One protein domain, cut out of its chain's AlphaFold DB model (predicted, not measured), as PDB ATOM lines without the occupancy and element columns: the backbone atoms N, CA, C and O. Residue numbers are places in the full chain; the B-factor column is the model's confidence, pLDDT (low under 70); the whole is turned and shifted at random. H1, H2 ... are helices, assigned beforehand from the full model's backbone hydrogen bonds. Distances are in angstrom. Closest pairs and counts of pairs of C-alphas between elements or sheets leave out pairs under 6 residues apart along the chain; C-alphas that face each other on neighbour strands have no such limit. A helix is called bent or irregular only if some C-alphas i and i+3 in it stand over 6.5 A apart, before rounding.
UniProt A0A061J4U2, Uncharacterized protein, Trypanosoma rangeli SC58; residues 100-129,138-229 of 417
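AT A GLANCE: This is residues 100 to 129 and 138 to 229 of the 417 residues of an uncharacterized protein of Trypanosoma rangeli SC58 (UniProt A0A061J4U2). Short helices, mostly crossed, surround a middle made by the helical hairpin H6 and H7: H2 packs on H7, H5 on H6, and H3 on H7 with H4 beyond it. H8 runs from H3 to H1, and the ends of H2 and H8 lie far apart along the longest axis. The 122 printed residues hold eight named helices, H1 to H8 in order, and no named strand: all helix. The whole is compact, radius of gyration of the C-alphas 13.5 A, spans 40 by 32 by 29 A.

IN THESE COORDINATES: H1, residues 100 to 109, begins at C-alpha 100 (114.555, 97.505, 98.869); it is irregular, with C-alphas 101 and 104 7.1 A apart. H2 is residues 113 to 126, 20.4 A long. H3 is 154 to 162, H4 168 to 176, H5 178 to 183, H6 193 to 199 and H7 201 to 211. H8, residues 215 to 229, 21.4 A long, ends at C-alpha 229 (108.174, 93.625, 104.828).

HOW THE PARTS SIT: H3 and H7 are the hubs and touch about perpendicular, at 87 degrees; their closest C-alphas, Tyr 161 and Gln 205, are 5.7 A apart. H7 touches H6 at Leu 204 and Leu 196, C-alphas 5.6 A apart, a hairpin at a steep tilt of 39 degrees. H2 touches H7, closest C-alphas His 123 and Leu 203, 6.4 A. H5 touches H6, closest C-alphas Lys 181 and Ser 194, 5.4 A. H4 touches H3, closest C-alphas Ala 173 and Trp 156, 4.6 A. H8 touches H3 with residues 215 to 219 alone, C-alphas of Ala 215 and Gly 158 4.9 A apart, and H1 with 225 to 229 alone, C-alphas of Cys 225 and Leu 102 6.8 A apart. Residues 140 to 141 pair with 190 to 191, parallel. In H2, H3, H4, H6, H7 and H8 every O i to N i+4 pair is within hydrogen-bond range; in H1 4 of 6 are, in H5 0 of 2, with 3 of 3 O i to N i+3 pairs.

THE WHOLE: The C-alphas farthest apart, Ala 128 and Asp 227, are 41.3 A apart. Residues 130 to 137 are not printed; C-alphas 129 and 138 are 19.2 A apart across this cut. Of the links printed whole, none is long. Confidence is low, under 70, at residues 127 to 129.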
ATOM      1  N   HIS A 100     113.798  96.320  98.454       87.31
ATOM      2  CA  HIS A 100     114.555  97.505  98.869       87.31
ATOM      3  C   HIS A 100     114.624  97.650 100.403       87.31
ATOM      4  O   HIS A 100     115.692  97.949 100.932       87.31
ATOM      5  N   SER A 101     113.544  97.338 101.129       89.56
ATOM      6  CA  SER A 101     113.487  97.412 102.599       89.56
ATOM      7  C   SER A 101     114.387  96.374 103.274       89.56
ATOM      8  O   SER A 101     114.764  96.529 104.431       89.56
ATOM      9  N   LEU A 102     114.763  95.313 102.551       92.00
ATOM     10  CA  LEU A 102     115.638  94.250 103.044       92.00
ATOM     11  C   LEU A 102     117.123  94.520 102.773       92.00
ATOM     12  O   LEU A 102     117.969  93.774 103.259       92.00
ATOM     13  N   GLU A 103     117.478  95.554 102.001       89.56
ATOM     14  CA  GLU A 103     118.873  95.798 101.613       89.56
ATOM     15  C   GLU A 103     119.811  95.967 102.811       89.56
ATOM     16  O   GLU A 103     120.928  95.446 102.786       89.56
ATOM     17  N   ALA A 104     119.366  96.675 103.850       89.56
ATOM     18  CA  ALA A 104     120.148  96.867 105.066       89.56
ATOM     19  C   ALA A 104     120.438  95.523 105.752       89.56
ATOM     20  O   ALA A 104     121.598  95.198 105.993       89.56
ATOM     21  N   GLU A 105     119.407  94.701 105.955       91.69
ATOM     22  CA  GLU A 105     119.526  93.385 106.599       91.69
ATOM     23  C   GLU A 105     120.388  92.399 105.805       91.69
ATOM     24  O   GLU A 105     121.130  91.590 106.367       91.69
ATOM     25  N   LEU A 106     120.326  92.471 104.476       88.62
ATOM     26  CA  LEU A 106     121.157  91.649 103.599       88.62
ATOM     27  C   LEU A 106     122.628  92.036 103.697       88.62
ATOM     28  O   LEU A 106     123.487  91.158 103.669       88.62
ATOM     29  N   ARG A 107     122.924  93.334 103.820       87.38
ATOM     30  CA  ARG A 107     124.293  93.827 104.009       87.38
ATOM     31  C   ARG A 107     124.820  93.536 105.410       87.38
ATOM     32  O   ARG A 107     126.020  93.402 105.568       87.38
ATOM     33  N   THR A 108     123.988  93.433 106.439       88.38
ATOM     34  CA  THR A 108     124.484  93.146 107.796       88.38
ATOM     35  C   THR A 108     124.648  91.651 108.045       88.38
ATOM     36  O   THR A 108     125.636  91.234 108.649       88.38
ATOM     37  N   THR A 109     123.704  90.840 107.565       90.06
ATOM     38  CA  THR A 109     123.585  89.445 108.003       90.06
ATOM     39  C   THR A 109     124.150  88.451 106.996       90.06
ATOM     40  O   THR A 109     124.918  87.563 107.371       90.06
ATOM     41  N   LEU A 110     123.810  88.588 105.710       89.50
ATOM     42  CA  LEU A 110     124.334  87.680 104.689       89.50
ATOM     43  C   LEU A 110     125.787  88.013 104.342       89.50
ATOM     44  O   LEU A 110     126.208  89.174 104.309       89.50
ATOM     45  N   ALA A 111     126.555  86.972 104.022       86.62
ATOM     46  CA  ALA A 111     127.874  87.133 103.439       86.62
ATOM     47  C   ALA A 111     127.762  87.961 102.147       86.62
ATOM     48  O   ALA A 111     127.075  87.592 101.193       86.62
ATOM     49  N   HIS A 112     128.454  89.094 102.133       87.06
ATOM     50  CA  HIS A 112     128.497  90.054 101.038       87.06
ATOM     51  C   HIS A 112     129.927  90.594 100.903       87.06
ATOM     52  O   HIS A 112     130.757  90.411 101.802       87.06
ATOM     53  N   GLY A 113     130.225  91.253  99.781       85.62
ATOM     54  CA  GLY A 113     131.531  91.884  99.562       85.62
ATOM     55  C   GLY A 113     132.691  90.896  99.713       85.62
ATOM     56  O   GLY A 113     132.665  89.818  99.124       85.62
ATOM     57  N   GLU A 114     133.698  91.252 100.512       86.19
ATOM     58  CA  GLU A 114     134.921  90.453 100.666       86.19
ATOM     59  C   GLU A 114     134.664  89.071 101.276       86.19
ATOM     60  O   GLU A 114     135.170  88.076 100.767       86.19
ATOM     61  N   ARG A 115     133.782  88.977 102.286       88.06
ATOM     62  CA  ARG A 115     133.400  87.685 102.888       88.06
ATOM     63  C   ARG A 115     132.855  86.725 101.833       88.06
ATOM     64  O   ARG A 115     133.218  85.554 101.800       88.06
ATOM     65  N   LEU A 116     131.998  87.233 100.947       89.44
ATOM     66  CA  LEU A 116     131.412  86.442  99.872       89.44
ATOM     67  C   LEU A 116     132.435  86.080  98.786       89.44
ATOM     68  O   LEU A 116     132.341  84.997  98.210       89.44
ATOM     69  N   ARG A 117     133.415  86.947  98.502       88.88
ATOM     70  CA  ARG A 117     134.523  86.617  97.588       88.88
ATOM     71  C   ARG A 117     135.370  85.479  98.136       88.88
ATOM     72  O   ARG A 117     135.576  84.506  97.426       88.88
ATOM     73  N   THR A 118     135.751  85.532  99.413       89.81
ATOM     74  CA  THR A 118     136.518  84.451 100.049       89.81
ATOM     75  C   THR A 118     135.782  83.109  99.978       89.81
ATOM     76  O   THR A 118     136.401  82.071  99.755       89.81
ATOM     77  N   ILE A 119     134.453  83.105 100.135       90.44
ATOM     78  CA  ILE A 119     133.637  81.893  99.962       90.44
ATOM     79  C   ILE A 119     133.685  81.412  98.504       90.44
ATOM     80  O   ILE A 119     134.001  80.250  98.266       90.44
ATOM     81  N   GLN A 120     133.443  82.302  97.534       89.06
ATOM     82  CA  GLN A 120     133.499  81.971  96.103       89.06
ATOM     83  C   GLN A 120     134.866  81.382  95.704       89.06
ATOM     84  O   GLN A 120     134.918  80.321  95.092       89.06
ATOM     85  N   GLU A 121     135.973  81.986  96.141       87.25
ATOM     86  CA  GLU A 121     137.335  81.517  95.850       87.25
ATOM     87  C   GLU A 121     137.669  80.159  96.485       87.25
ATOM     88  O   GLU A 121     138.427  79.369  95.916       87.25
ATOM     89  N   ARG A 122     137.168  79.878  97.698       86.50
ATOM     90  CA  ARG A 122     137.331  78.559  98.338       86.50
ATOM     91  C   ARG A 122     136.550  77.488  97.582       86.50
ATOM     92  O   ARG A 122     137.050  76.375  97.408       86.50
ATOM     93  N   HIS A 123     135.356  77.839  97.117       83.69
ATOM     94  CA  HIS A 123     134.489  76.950  96.361       83.69
ATOM     95  C   HIS A 123     135.084  76.608  94.985       83.69
ATOM     96  O   HIS A 123     135.163  75.437  94.617       83.69
ATOM     97  N   GLU A 124     135.588  77.612  94.261       81.56
ATOM     98  CA  GLU A 124     136.267  77.438  92.967       81.56
ATOM     99  C   GLU A 124     137.488  76.515  93.067       81.56
ATOM    100  O   GLU A 124     137.659  75.628  92.236       81.56
ATOM    101  N   ARG A 125     138.306  76.663  94.119       79.00
ATOM    102  CA  ARG A 125     139.492  75.816  94.348       79.00
ATOM    103  C   ARG A 125     139.161  74.360  94.669       79.00
ATOM    104  O   ARG A 125     140.001  73.491  94.460       79.00
ATOM    105  N   SER A 126     137.968  74.102  95.201       73.50
ATOM    106  CA  SER A 126     137.556  72.775  95.669       73.50
ATOM    107  C   SER A 126     136.783  71.980  94.609       73.50
ATOM    108  O   SER A 126     136.630  70.767  94.745       73.50
ATOM    109  N   SER A 127     136.304  72.635  93.548       67.31
ATOM    110  CA  SER A 127     135.533  72.001  92.478       67.31
ATOM    111  C   SER A 127     136.421  71.699  91.267       67.31
ATOM    112  O   SER A 127     136.792  72.594  90.513       67.31
ATOM    113  N   ALA A 128     136.747  70.419  91.044       54.91
ATOM    114  CA  ALA A 128     137.565  69.959  89.911       54.91
ATOM    115  C   ALA A 128     136.936  70.236  88.520       54.91
ATOM    116  O   ALA A 128     137.611  70.105  87.502       54.91
ATOM    117  N   GLU A 129     135.667  70.659  88.465       50.88
ATOM    118  CA  GLU A 129     134.932  71.035  87.244       50.88
ATOM    119  C   GLU A 129     134.965  72.553  86.938       50.88
ATOM    120  O   GLU A 129     134.196  73.052  86.112       50.88
ATOM    121  N   PHE A 138     129.790  87.514  92.091       86.06
ATOM    122  CA  PHE A 138     128.672  88.348  92.524       86.06
ATOM    123  C   PHE A 138     128.943  88.915  93.918       86.06
ATOM    124  O   PHE A 138     129.713  88.357  94.699       86.06
ATOM    125  N   ASN A 139     128.329  90.057  94.212       85.75
ATOM    126  CA  ASN A 139     128.614  90.856  95.402       85.75
ATOM    127  C   ASN A 139     127.597  90.648  96.532       85.75
ATOM    128  O   ASN A 139     127.922  90.930  97.686       85.75
ATOM    129  N   SER A 140     126.386  90.179  96.218       88.06
ATOM    130  CA  SER A 140     125.325  89.946  97.207       88.06
ATOM    131  C   SER A 140     124.184  89.060  96.686       88.06
ATOM    132  O   SER A 140     123.983  88.875  95.481       88.06
ATOM    133  N   VAL A 141     123.388  88.520  97.611       90.06
ATOM    134  CA  VAL A 141     122.100  87.895  97.281       90.06
ATOM    135  C   VAL A 141     121.083  88.980  96.922       90.06
ATOM    136  O   VAL A 141     121.021  90.024  97.563       90.06
ATOM    137  N   CYS A 142     120.274  88.733  95.891       90.62
ATOM    138  CA  CYS A 142     119.296  89.703  95.410       90.62
ATOM    139  C   CYS A 142     118.150  89.902  96.428       90.62
ATOM    140  O   CYS A 142     117.458  88.920  96.736       90.62
ATOM    141  N   PRO A 143     117.870  91.141  96.878       90.06
ATOM    142  CA  PRO A 143     116.819  91.423  97.857       90.06
ATOM    143  C   PRO A 143     115.423  90.975  97.430       90.06
ATOM    144  O   PRO A 143     114.644  90.455  98.218       90.06
ATOM    145  N   TYR A 144     115.122  91.078  96.137       88.69
ATOM    146  CA  TYR A 144     113.828  90.698  95.561       88.69
ATOM    147  C   TYR A 144     113.670  89.183  95.341       88.69
ATOM    148  O   TYR A 144     112.824  88.748  94.545       88.69
ATOM    149  N   SER A 145     114.538  88.379  95.960       91.56
ATOM    150  CA  SER A 145     114.551  86.918  95.857       91.56
ATOM    151  C   SER A 145     114.477  86.193  97.198       91.56
ATOM    152  O   SER A 145     114.542  84.964  97.205       91.56
ATOM    153  N   ILE A 146     114.333  86.929  98.305       94.12
ATOM    154  CA  ILE A 146     114.226  86.343  99.641       94.12
ATOM    155  C   ILE A 146     112.899  85.584  99.759       94.12
ATOM    156  O   ILE A 146     111.841  86.193  99.582       94.12
ATOM    157  N   PRO A 147     112.925  84.260 100.000       94.62
ATOM    158  CA  PRO A 147     111.710  83.465 100.105       94.62
ATOM    159  C   PRO A 147     110.848  83.912 101.279       94.62
ATOM    160  O   PRO A 147     111.348  84.203 102.363       94.62
ATOM    161  N   ASN A 148     109.537  83.889 101.083       95.38
ATOM    162  CA  ASN A 148     108.603  84.060 102.179       95.38
ATOM    163  C   ASN A 148     108.448  82.726 102.915       95.38
ATOM    164  O   ASN A 148     107.686  81.854 102.492       95.38
ATOM    165  N   ILE A 149     109.164  82.559 104.029       94.44
ATOM    166  CA  ILE A 149     109.133  81.317 104.817       94.44
ATOM    167  C   ILE A 149     107.723  80.953 105.301       94.44
ATOM    168  O   ILE A 149     107.435  79.779 105.489       94.44
ATOM    169  N   ARG A 150     106.808  81.924 105.425       92.31
ATOM    170  CA  ARG A 150     105.419  81.690 105.856       92.31
ATOM    171  C   ARG A 150     104.581  80.917 104.824       92.31
ATOM    172  O   ARG A 150     103.501  80.442 105.152       92.31
ATOM    173  N   ARG A 151     105.061  80.794 103.578       89.06
ATOM    174  CA  ARG A 151     104.409  80.035 102.490       89.06
ATOM    175  C   ARG A 151     104.814  78.570 102.429       89.06
ATOM    176  O   ARG A 151     104.177  77.800 101.712       89.06
ATOM    177  N   GLY A 152     105.906  78.209 103.088       83.69
ATOM    178  CA  GLY A 152     106.488  76.879 103.020       83.69
ATOM    179  C   GLY A 152     106.657  76.279 104.401       83.69
ATOM    180  O   GLY A 152     106.518  76.951 105.419       83.69
ATOM    181  N   ASP A 153     106.984  74.996 104.431       89.56
ATOM    182  CA  ASP A 153     107.406  74.363 105.669       89.56
ATOM    183  C   ASP A 153     108.818  74.856 106.028       89.56
ATOM    184  O   ASP A 153     109.740  74.802 105.206       89.56
ATOM    185  N   ALA A 154     108.994  75.342 107.259       93.44
ATOM    186  CA  ALA A 154     110.288  75.797 107.763       93.44
ATOM    187  C   ALA A 154     111.360  74.694 107.682       93.44
ATOM    188  O   ALA A 154     112.537  74.997 107.477       93.44
ATOM    189  N   SER A 155     110.958  73.420 107.758       94.56
ATOM    190  CA  SER A 155     111.859  72.274 107.615       94.56
ATOM    191  C   SER A 155     112.560  72.231 106.256       94.56
ATOM    192  O   SER A 155     113.718  71.820 106.186       94.56
ATOM    193  N   TRP A 156     111.932  72.723 105.180       94.88
ATOM    194  CA  TRP A 156     112.568  72.783 103.861       94.88
ATOM    195  C   TRP A 156     113.749  73.755 103.871       94.88
ATOM    196  O   TRP A 156     114.826  73.439 103.370       94.88
ATOM    197  N   PHE A 157     113.577  74.923 104.490       95.44
ATOM    198  CA  PHE A 157     114.639  75.922 104.618       95.44
ATOM    199  C   PHE A 157     115.743  75.460 105.570       95.44
ATOM    200  O   PHE A 157     116.920  75.678 105.281       95.44
ATOM    201  N   GLY A 158     115.380  74.767 106.654       96.38
ATOM    202  CA  GLY A 158     116.341  74.126 107.548       96.38
ATOM    203  C   GLY A 158     117.172  73.052 106.840       96.38
ATOM    204  O   GLY A 158     118.392  73.008 107.003       96.38
ATOM    205  N   ALA A 159     116.553  72.242 105.978       96.38
ATOM    206  CA  ALA A 159     117.250  71.225 105.193       96.38
ATOM    207  C   ALA A 159     118.256  71.828 104.198       96.38
ATOM    208  O   ALA A 159     119.336  71.264 104.031       96.38
ATOM    209  N   LEU A 160     117.971  72.994 103.598       95.25
ATOM    210  CA  LEU A 160     118.948  73.693 102.747       95.25
ATOM    211  C   LEU A 160     120.232  74.071 103.508       95.25
ATOM    212  O   LEU A 160     121.323  74.060 102.933       95.25
ATOM    213  N   TYR A 161     120.112  74.383 104.798       96.75
ATOM    214  CA  TYR A 161     121.243  74.712 105.662       96.75
ATOM    215  C   TYR A 161     121.980  73.452 106.158       96.75
ATOM    216  O   TYR A 161     123.211  73.361 106.074       96.75
ATOM    217  N   SER A 162     121.236  72.474 106.681       96.38
ATOM    218  CA  SER A 162     121.799  71.355 107.452       96.38
ATOM    219  C   SER A 162     122.113  70.115 106.617       96.38
ATOM    220  O   SER A 162     123.157  69.496 106.819       96.38
ATOM    221  N   ALA A 163     121.235  69.730 105.688       96.44
ATOM    222  CA  ALA A 163     121.361  68.462 104.978       96.44
ATOM    223  C   ALA A 163     122.482  68.525 103.932       96.44
ATOM    224  O   ALA A 163     122.645  69.528 103.239       96.44
ATOM    225  N   ALA A 164     123.257  67.449 103.780       96.19
ATOM    226  CA  ALA A 164     124.294  67.391 102.750       96.19
ATOM    227  C   ALA A 164     123.681  67.589 101.353       96.19
ATOM    228  O   ALA A 164     122.636  67.012 101.058       96.19
ATOM    229  N   VAL A 165     124.335  68.346 100.469       93.81
ATOM    230  CA  VAL A 165     123.796  68.719  99.142       93.81
ATOM    231  C   VAL A 165     123.329  67.517  98.303       93.81
ATOM    232  O   VAL A 165     122.327  67.597  97.593       93.81
ATOM    233  N   HIS A 166     124.017  66.378  98.405       93.12
ATOM    234  CA  HIS A 166     123.689  65.155  97.657       93.12
ATOM    235  C   HIS A 166     122.637  64.263  98.345       93.12
ATOM    236  O   HIS A 166     122.159  63.284  97.755       93.12
ATOM    237  N   SER A 167     122.246  64.595  99.577       97.12
ATOM    238  CA  SER A 167     121.248  63.841 100.341       97.12
ATOM    239  C   SER A 167     119.866  63.878  99.677       97.12
ATOM    240  O   SER A 167     119.573  64.703  98.805       97.12
ATOM    241  N   THR A 168     119.006  62.941 100.067       96.56
ATOM    242  CA  THR A 168     117.589  62.931  99.680       96.56
ATOM    243  C   THR A 168     116.857  64.153 100.219       96.56
ATOM    244  O   THR A 168     116.087  64.768  99.486       96.56
ATOM    245  N   ASP A 169     117.160  64.544 101.454       96.50
ATOM    246  CA  ASP A 169     116.448  65.597 102.178       96.50
ATOM    247  C   ASP A 169     116.699  66.969 101.551       96.50
ATOM    248  O   ASP A 169     115.760  67.724 101.299       96.50
ATOM    249  N   PHE A 170     117.956  67.259 101.190       96.81
ATOM    250  CA  PHE A 170     118.298  68.484 100.464       96.81
ATOM    251  C   PHE A 170     117.593  68.539  99.104       96.81
ATOM    252  O   PHE A 170     117.025  69.564  98.726       96.81
ATOM    253  N   ARG A 171     117.603  67.428  98.354       95.38
ATOM    254  CA  ARG A 171     116.966  67.357  97.029       95.38
ATOM    255  C   ARG A 171     115.451  67.518  97.103       95.38
ATOM    256  O   ARG A 171     114.878  68.163  96.225       95.38
ATOM    257  N   GLU A 172     114.809  66.967  98.128       95.88
ATOM    258  CA  GLU A 172     113.376  67.151  98.357       95.88
ATOM    259  C   GLU A 172     113.058  68.606  98.720       95.88
ATOM    260  O   GLU A 172     112.197  69.213  98.085       95.88
ATOM    261  N   ALA A 173     113.806  69.217  99.643       95.19
ATOM    262  CA  ALA A 173     113.648  70.634  99.974       95.19
ATOM    263  C   ALA A 173     113.841  71.544  98.747       95.19
ATOM    264  O   ALA A 173     113.020  72.424  98.475       95.19
ATOM    265  N   ALA A 174     114.874  71.288  97.940       94.06
ATOM    266  CA  ALA A 174     115.125  72.027  96.708       94.06
ATOM    267  C   ALA A 174     113.984  71.873  95.687       94.06
ATOM    268  O   ALA A 174     113.632  72.838  95.006       94.06
ATOM    269  N   ARG A 175     113.372  70.683  95.601       93.38
ATOM    270  CA  ARG A 175     112.199  70.416  94.752       93.38
ATOM    271  C   ARG A 175     110.969  71.190  95.221       93.38
ATOM    272  O   ARG A 175     110.244  71.732  94.391       93.38
ATOM    273  N   ARG A 176     110.738  71.304  96.533       92.38
ATOM    274  CA  ARG A 176     109.618  72.095  97.086       92.38
ATOM    275  C   ARG A 176     109.741  73.587  96.760       92.38
ATOM    276  O   ARG A 176     108.734  74.266  96.567       92.38
ATOM    277  N   LEU A 177     110.968  74.074  96.597       91.00
ATOM    278  CA  LEU A 177     111.287  75.465  96.262       91.00
ATOM    279  C   LEU A 177     111.519  75.704  94.757       91.00
ATOM    280  O   LEU A 177     111.908  76.801  94.354       91.00
ATOM    281  N   ASP A 178     111.254  74.709  93.902       88.88
ATOM    282  CA  ASP A 178     111.529  74.769  92.458       88.88
ATOM    283  C   ASP A 178     110.772  75.904  91.750       88.88
ATOM    284  O   ASP A 178     111.307  76.570  90.863       88.88
ATOM    285  N   HIS A 179     109.557  76.202  92.214       87.56
ATOM    286  CA  HIS A 179     108.707  77.268  91.684       87.56
ATOM    287  C   HIS A 179     109.352  78.666  91.766       87.56
ATOM    288  O   HIS A 179     109.058  79.527  90.933       87.56
ATOM    289  N   LEU A 180     110.283  78.894  92.705       89.81
ATOM    290  CA  LEU A 180     110.996  80.169  92.848       89.81
ATOM    291  C   LEU A 180     111.888  80.489  91.640       89.81
ATOM    292  O   LEU A 180     112.179  81.656  91.368       89.81
ATOM    293  N   LYS A 181     112.287  79.467  90.871       84.00
ATOM    294  CA  LYS A 181     113.146  79.605  89.682       84.00
ATOM    295  C   LYS A 181     112.496  80.432  88.574       84.00
ATOM    296  O   LYS A 181     113.201  80.978  87.726       84.00
ATOM    297  N   ALA A 182     111.169  80.544  88.576       84.88
ATOM    298  CA  ALA A 182     110.434  81.343  87.603       84.88
ATOM    299  C   ALA A 182     110.711  82.855  87.728       84.88
ATOM    300  O   ALA A 182     110.441  83.610  86.795       84.88
ATOM    301  N   TYR A 183     111.278  83.310  88.851       84.62
ATOM    302  CA  TYR A 183     111.452  84.733  89.161       84.62
ATOM    303  C   TYR A 183     112.796  85.332  88.721       84.62
ATOM    304  O   TYR A 183     113.115  86.467  89.084       84.62
ATOM    305  N   GLY A 184     113.553  84.599  87.900       80.19
ATOM    306  CA  GLY A 184     114.792  85.065  87.281       80.19
ATOM    307  C   GLY A 184     116.048  84.758  88.095       80.19
ATOM    308  O   GLY A 184     116.003  84.118  89.139       80.19
ATOM    309  N   ARG A 185     117.205  85.192  87.577       80.12
ATOM    310  CA  ARG A 185     118.530  84.816  88.107       80.12
ATOM    311  C   ARG A 185     119.111  85.804  89.130       80.12
ATOM    312  O   ARG A 185     120.120  85.497  89.758       80.12
ATOM    313  N   GLY A 186     118.478  86.961  89.320       74.94
ATOM    314  CA  GLY A 186     119.068  88.139  89.974       74.94
ATOM    315  C   GLY A 186     119.420  89.223  88.951       74.94
ATOM    316  O   GLY A 186     119.235  89.023  87.746       74.94
ATOM    317  N   ARG A 187     119.881  90.389  89.413       72.50
ATOM    318  CA  ARG A 187     120.237  91.532  88.556       72.50
ATOM    319  C   ARG A 187     121.714  91.888  88.744       72.50
ATOM    320  O   ARG A 187     122.192  91.943  89.867       72.50
ATOM    321  N   ARG A 188     122.421  92.214  87.654       75.12
ATOM    322  CA  ARG A 188     123.812  92.721  87.676       75.12
ATOM    323  C   ARG A 188     124.767  91.813  88.479       75.12
ATOM    324  O   ARG A 188     124.955  90.658  88.103       75.12
ATOM    325  N   GLN A 189     125.339  92.341  89.565       81.75
ATOM    326  CA  GLN A 189     126.241  91.663  90.502       81.75
ATOM    327  C   GLN A 189     125.500  91.007  91.671       81.75
ATOM    328  O   GLN A 189     126.108  90.680  92.681       81.75
ATOM    329  N   GLU A 190     124.191  90.818  91.553       88.25
ATOM    330  CA  GLU A 190     123.391  90.107  92.538       88.25
ATOM    331  C   GLU A 190     122.903  88.788  91.952       88.25
ATOM    332  O   GLU A 190     122.559  88.690  90.763       88.25
ATOM    333  N   ARG A 191     122.834  87.759  92.794       90.00
ATOM    334  CA  ARG A 191     122.283  86.455  92.414       90.00
ATOM    335  C   ARG A 191     121.085  86.126  93.277       90.00
ATOM    336  O   ARG A 191     121.069  86.372  94.477       90.00
ATOM    337  N   SER A 192     120.045  85.602  92.644       90.69
ATOM    338  CA  SER A 192     118.872  85.142  93.383       90.69
ATOM    339  C   SER A 192     119.191  83.865  94.159       90.69
ATOM    340  O   SER A 192     119.935  83.016  93.661       90.69
ATOM    341  N   LEU A 193     118.564  83.681  95.322       89.81
ATOM    342  CA  LEU A 193     118.718  82.450  96.105       89.81
ATOM    343  C   LEU A 193     118.319  81.214  95.282       89.81
ATOM    344  O   LEU A 193     119.046  80.227  95.254       89.81
ATOM    345  N   SER A 194     117.221  81.298  94.522       89.56
ATOM    346  CA  SER A 194     116.753  80.202  93.656       89.56
ATOM    347  C   SER A 194     117.750  79.813  92.552       89.56
ATOM    348  O   SER A 194     117.836  78.644  92.170       89.56
ATOM    349  N   PHE A 195     118.528  80.779  92.049       90.25
ATOM    350  CA  PHE A 195     119.588  80.523  91.078       90.25
ATOM    351  C   PHE A 195     120.745  79.768  91.725       90.25
ATOM    352  O   PHE A 195     121.165  78.748  91.183       90.25
ATOM    353  N   LEU A 196     121.213  80.230  92.890       90.50
ATOM    354  CA  LEU A 196     122.282  79.565  93.635       90.50
ATOM    355  C   LEU A 196     121.860  78.150  94.044       90.50
ATOM    356  O   LEU A 196     122.589  77.205  93.780       90.50
ATOM    357  N   LEU A 197     120.637  77.978  94.546       91.25
ATOM    358  CA  LEU A 197     120.076  76.672  94.903       91.25
ATOM    359  C   LEU A 197     120.096  75.680  93.732       91.25
ATOM    360  O   LEU A 197     120.277  74.484  93.927       91.25
ATOM    361  N   ARG A 198     119.887  76.169  92.506       88.31
ATOM    362  CA  ARG A 198     119.852  75.331  91.307       88.31
ATOM    363  C   ARG A 198     121.238  75.030  90.751       88.31
ATOM    364  O   ARG A 198     121.484  73.896  90.364       88.31
ATOM    365  N   GLN A 199     122.056  76.064  90.588       88.06
ATOM    366  CA  GLN A 199     123.291  75.991  89.802       88.06
ATOM    367  C   GLN A 199     124.513  75.726  90.677       88.06
ATOM    368  O   GLN A 199     125.447  75.069  90.238       88.06
ATOM    369  N   HIS A 200     124.496  76.214  91.917       89.75
ATOM    370  CA  HIS A 200     125.616  76.129  92.849       89.75
ATOM    371  C   HIS A 200     125.114  75.820  94.277       89.75
ATOM    372  O   HIS A 200     125.302  76.631  95.187       89.75
ATOM    373  N   PRO A 201     124.434  74.675  94.505       92.50
ATOM    374  CA  PRO A 201     123.821  74.361  95.800       92.50
ATOM    375  C   PRO A 201     124.835  74.257  96.947       92.50
ATOM    376  O   PRO A 201     124.521  74.642  98.071       92.50
ATOM    377  N   ALA A 202     126.056  73.790  96.667       92.38
ATOM    378  CA  ALA A 202     127.142  73.759  97.644       92.38
ATOM    379  C   ALA A 202     127.624  75.169  98.019       92.38
ATOM    380  O   ALA A 202     127.673  75.486  99.205       92.38
ATOM    381  N   LEU A 203     127.836  76.055  97.037       92.06
ATOM    382  CA  LEU A 203     128.140  77.466  97.295       92.06
ATOM    383  C   LEU A 203     127.037  78.149  98.116       92.06
ATOM    384  O   LEU A 203     127.336  78.883  99.053       92.06
ATOM    385  N   LEU A 204     125.759  77.902  97.798       93.25
ATOM    386  CA  LEU A 204     124.643  78.433  98.589       93.25
ATOM    387  C   LEU A 204     124.741  77.981 100.048       93.25
ATOM    388  O   LEU A 204     124.599  78.799 100.952       93.25
ATOM    389  N   GLN A 205     124.972  76.690 100.279       94.00
ATOM    390  CA  GLN A 205     125.062  76.141 101.625       94.00
ATOM    391  C   GLN A 205     126.252  76.718 102.406       94.00
ATOM    392  O   GLN A 205     126.094  77.043 103.582       94.00
ATOM    393  N   GLU A 206     127.409  76.908 101.766       93.44
ATOM    394  CA  GLU A 206     128.559  77.595 102.371       93.44
ATOM    395  C   GLU A 206     128.219  79.044 102.743       93.44
ATOM    396  O   GLU A 206     128.451  79.454 103.878       93.44
ATOM    397  N   VAL A 207     127.586  79.797 101.835       93.75
ATOM    398  CA  VAL A 207     127.126  81.170 102.109       93.75
ATOM    399  C   VAL A 207     126.185  81.210 103.309       93.75
ATOM    400  O   VAL A 207     126.343  82.068 104.176       93.75
ATOM    401  N   LEU A 208     125.228  80.283 103.399       95.25
ATOM    402  CA  LEU A 208     124.299  80.218 104.527       95.25
ATOM    403  C   LEU A 208     125.021  79.893 105.842       95.25
ATOM    404  O   LEU A 208     124.781  80.565 106.840       95.25
ATOM    405  N   ARG A 209     125.930  78.914 105.854       94.94
ATOM    406  CA  ARG A 209     126.666  78.507 107.065       94.94
ATOM    407  C   ARG A 209     127.649  79.562 107.565       94.94
ATOM    408  O   ARG A 209     127.857  79.675 108.764       94.94
ATOM    409  N   GLU A 210     128.209  80.358 106.664       94.44
ATOM    410  CA  GLU A 210     129.056  81.504 107.016       94.44
ATOM    411  C   GLU A 210     128.241  82.720 107.485       94.44
ATOM    412  O   GLU A 210     128.769  83.607 108.156       94.44
ATOM    413  N   SER A 211     126.958  82.791 107.115       95.31
ATOM    414  CA  SER A 211     126.061  83.896 107.483       95.31
ATOM    415  C   SER A 211     125.288  83.630 108.777       95.31
ATOM    416  O   SER A 211     124.974  84.567 109.504       95.31
ATOM    417  N   PHE A 212     124.983  82.366 109.080       96.75
ATOM    418  CA  PHE A 212     124.143  81.975 110.212       96.75
ATOM    419  C   PHE A 212     124.793  80.859 111.020       96.75
ATOM    420  O   PHE A 212     125.301  79.890 110.460       96.75
ATOM    421  N   SER A 213     124.697  80.953 112.345       96.50
ATOM    422  CA  SER A 213     125.252  79.966 113.279       96.50
ATOM    423  C   SER A 213     124.499  78.632 113.302       96.50
ATOM    424  O   SER A 213     125.051  77.629 113.748       96.50
ATOM    425  N   SER A 214     123.240  78.605 112.853       97.81
ATOM    426  CA  SER A 214     122.414  77.398 112.803       97.81
ATOM    427  C   SER A 214     121.278  77.513 111.780       97.81
ATOM    428  O   SER A 214     120.947  78.604 111.305       97.81
ATOM    429  N   ALA A 215     120.629  76.381 111.481       97.31
ATOM    430  CA  ALA A 215     119.414  76.344 110.666       97.31
ATOM    431  C   ALA A 215     118.257  77.135 111.297       97.31
ATOM    432  O   ALA A 215     117.492  77.784 110.580       97.31
ATOM    433  N   ASP A 216     118.155  77.128 112.628       97.75
ATOM    434  CA  ASP A 216     117.144  77.900 113.352       97.75
ATOM    435  C   ASP A 216     117.402  79.402 113.235       97.75
ATOM    436  O   ASP A 216     116.461  80.157 113.004       97.75
ATOM    437  N   ALA A 217     118.667  79.838 113.310       97.56
ATOM    438  CA  ALA A 217     119.038  81.236 113.096       97.56
ATOM    439  C   ALA A 217     118.704  81.698 111.668       97.56
ATOM    440  O   ALA A 217     118.151  82.782 111.483       97.56
ATOM    441  N   TRP A 218     118.956  80.850 110.665       96.50
ATOM    442  CA  TRP A 218     118.544  81.101 109.281       96.50
ATOM    443  C   TRP A 218     117.021  81.250 109.145       96.50
ATOM    444  O   TRP A 218     116.529  82.222 108.569       96.50
ATOM    445  N   CYS A 219     116.255  80.317 109.710       97.44
ATOM    446  CA  CYS A 219     114.795  80.367 109.649       97.44
ATOM    447  C   CYS A 219     114.223  81.559 110.432       97.44
ATOM    448  O   CYS A 219     113.248  82.168 109.992       97.44
ATOM    449  N   ALA A 220     114.818  81.911 111.574       97.31
ATOM    450  CA  ALA A 220     114.444  83.081 112.361       97.31
ATOM    451  C   ALA A 220     114.703  84.380 111.589       97.31
ATOM    452  O   ALA A 220     113.837  85.254 111.563       97.31
ATOM    453  N   TRP A 221     115.837  84.477 110.892       97.12
ATOM    454  CA  TRP A 221     116.135  85.618 110.031       97.12
ATOM    455  C   TRP A 221     115.127  85.752 108.882       97.12
ATOM    456  O   TRP A 221     114.596  86.837 108.664       97.12
ATOM    457  N   LEU A 222     114.762  84.652 108.209       96.88
ATOM    458  CA  LEU A 222     113.715  84.680 107.177       96.88
ATOM    459  C   LEU A 222     112.355  85.152 107.716       96.88
ATOM    460  O   LEU A 222     111.636  85.873 107.020       96.88
ATOM    461  N   LYS A 223     111.989  84.754 108.942       97.06
ATOM    462  CA  LYS A 223     110.761  85.228 109.604       97.06
ATOM    463  C   LYS A 223     110.832  86.730 109.876       97.06
ATOM    464  O   LYS A 223     109.907  87.439 109.493       97.06
ATOM    465  N   MET A 224     111.952  87.202 110.422       97.00
ATOM    466  CA  MET A 224     112.209  88.622 110.672       97.00
ATOM    467  C   MET A 224     112.117  89.458 109.384       97.00
ATOM    468  O   MET A 224     111.460  90.497 109.384       97.00
ATOM    469  N   CYS A 225     112.677  88.986 108.262       96.94
ATOM    470  CA  CYS A 225     112.501  89.648 106.965       96.94
ATOM    471  C   CYS A 225     111.022  89.740 106.561       96.94
ATOM    472  O   CYS A 225     110.585  90.764 106.039       96.94
ATOM    473  N   GLY A 226     110.244  88.683 106.817       96.62
ATOM    474  CA  GLY A 226     108.797  88.695 106.616       96.62
ATOM    475  C   GLY A 226     108.089  89.746 107.474       96.62
ATOM    476  O   GLY A 226     107.252  90.478 106.955       96.62
ATOM    477  N   ASP A 227     108.462  89.864 108.750       96.44
ATOM    478  CA  ASP A 227     107.900  90.851 109.682       96.44
ATOM    479  C   ASP A 227     108.255  92.294 109.280       96.44
ATOM    480  O   ASP A 227     107.436  93.203 109.414       96.44
ATOM    481  N   LEU A 228     109.472  92.532 108.777       96.31
ATOM    482  CA  LEU A 228     109.883  93.837 108.246       96.31
ATOM    483  C   LEU A 228     109.043  94.243 107.038       96.31
ATOM    484  O   LEU A 228     108.488  95.336 107.014       96.31
ATOM    485  N   VAL A 229     108.923  93.348 106.058       96.00
ATOM    486  CA  VAL A 229     108.174  93.625 104.828       96.00
ATOM    487  C   VAL A 229     106.687  93.806 105.111       96.00
ATOM    488  O   VAL A 229     106.057  94.683 104.532       96.00
TER     489      VAL A 229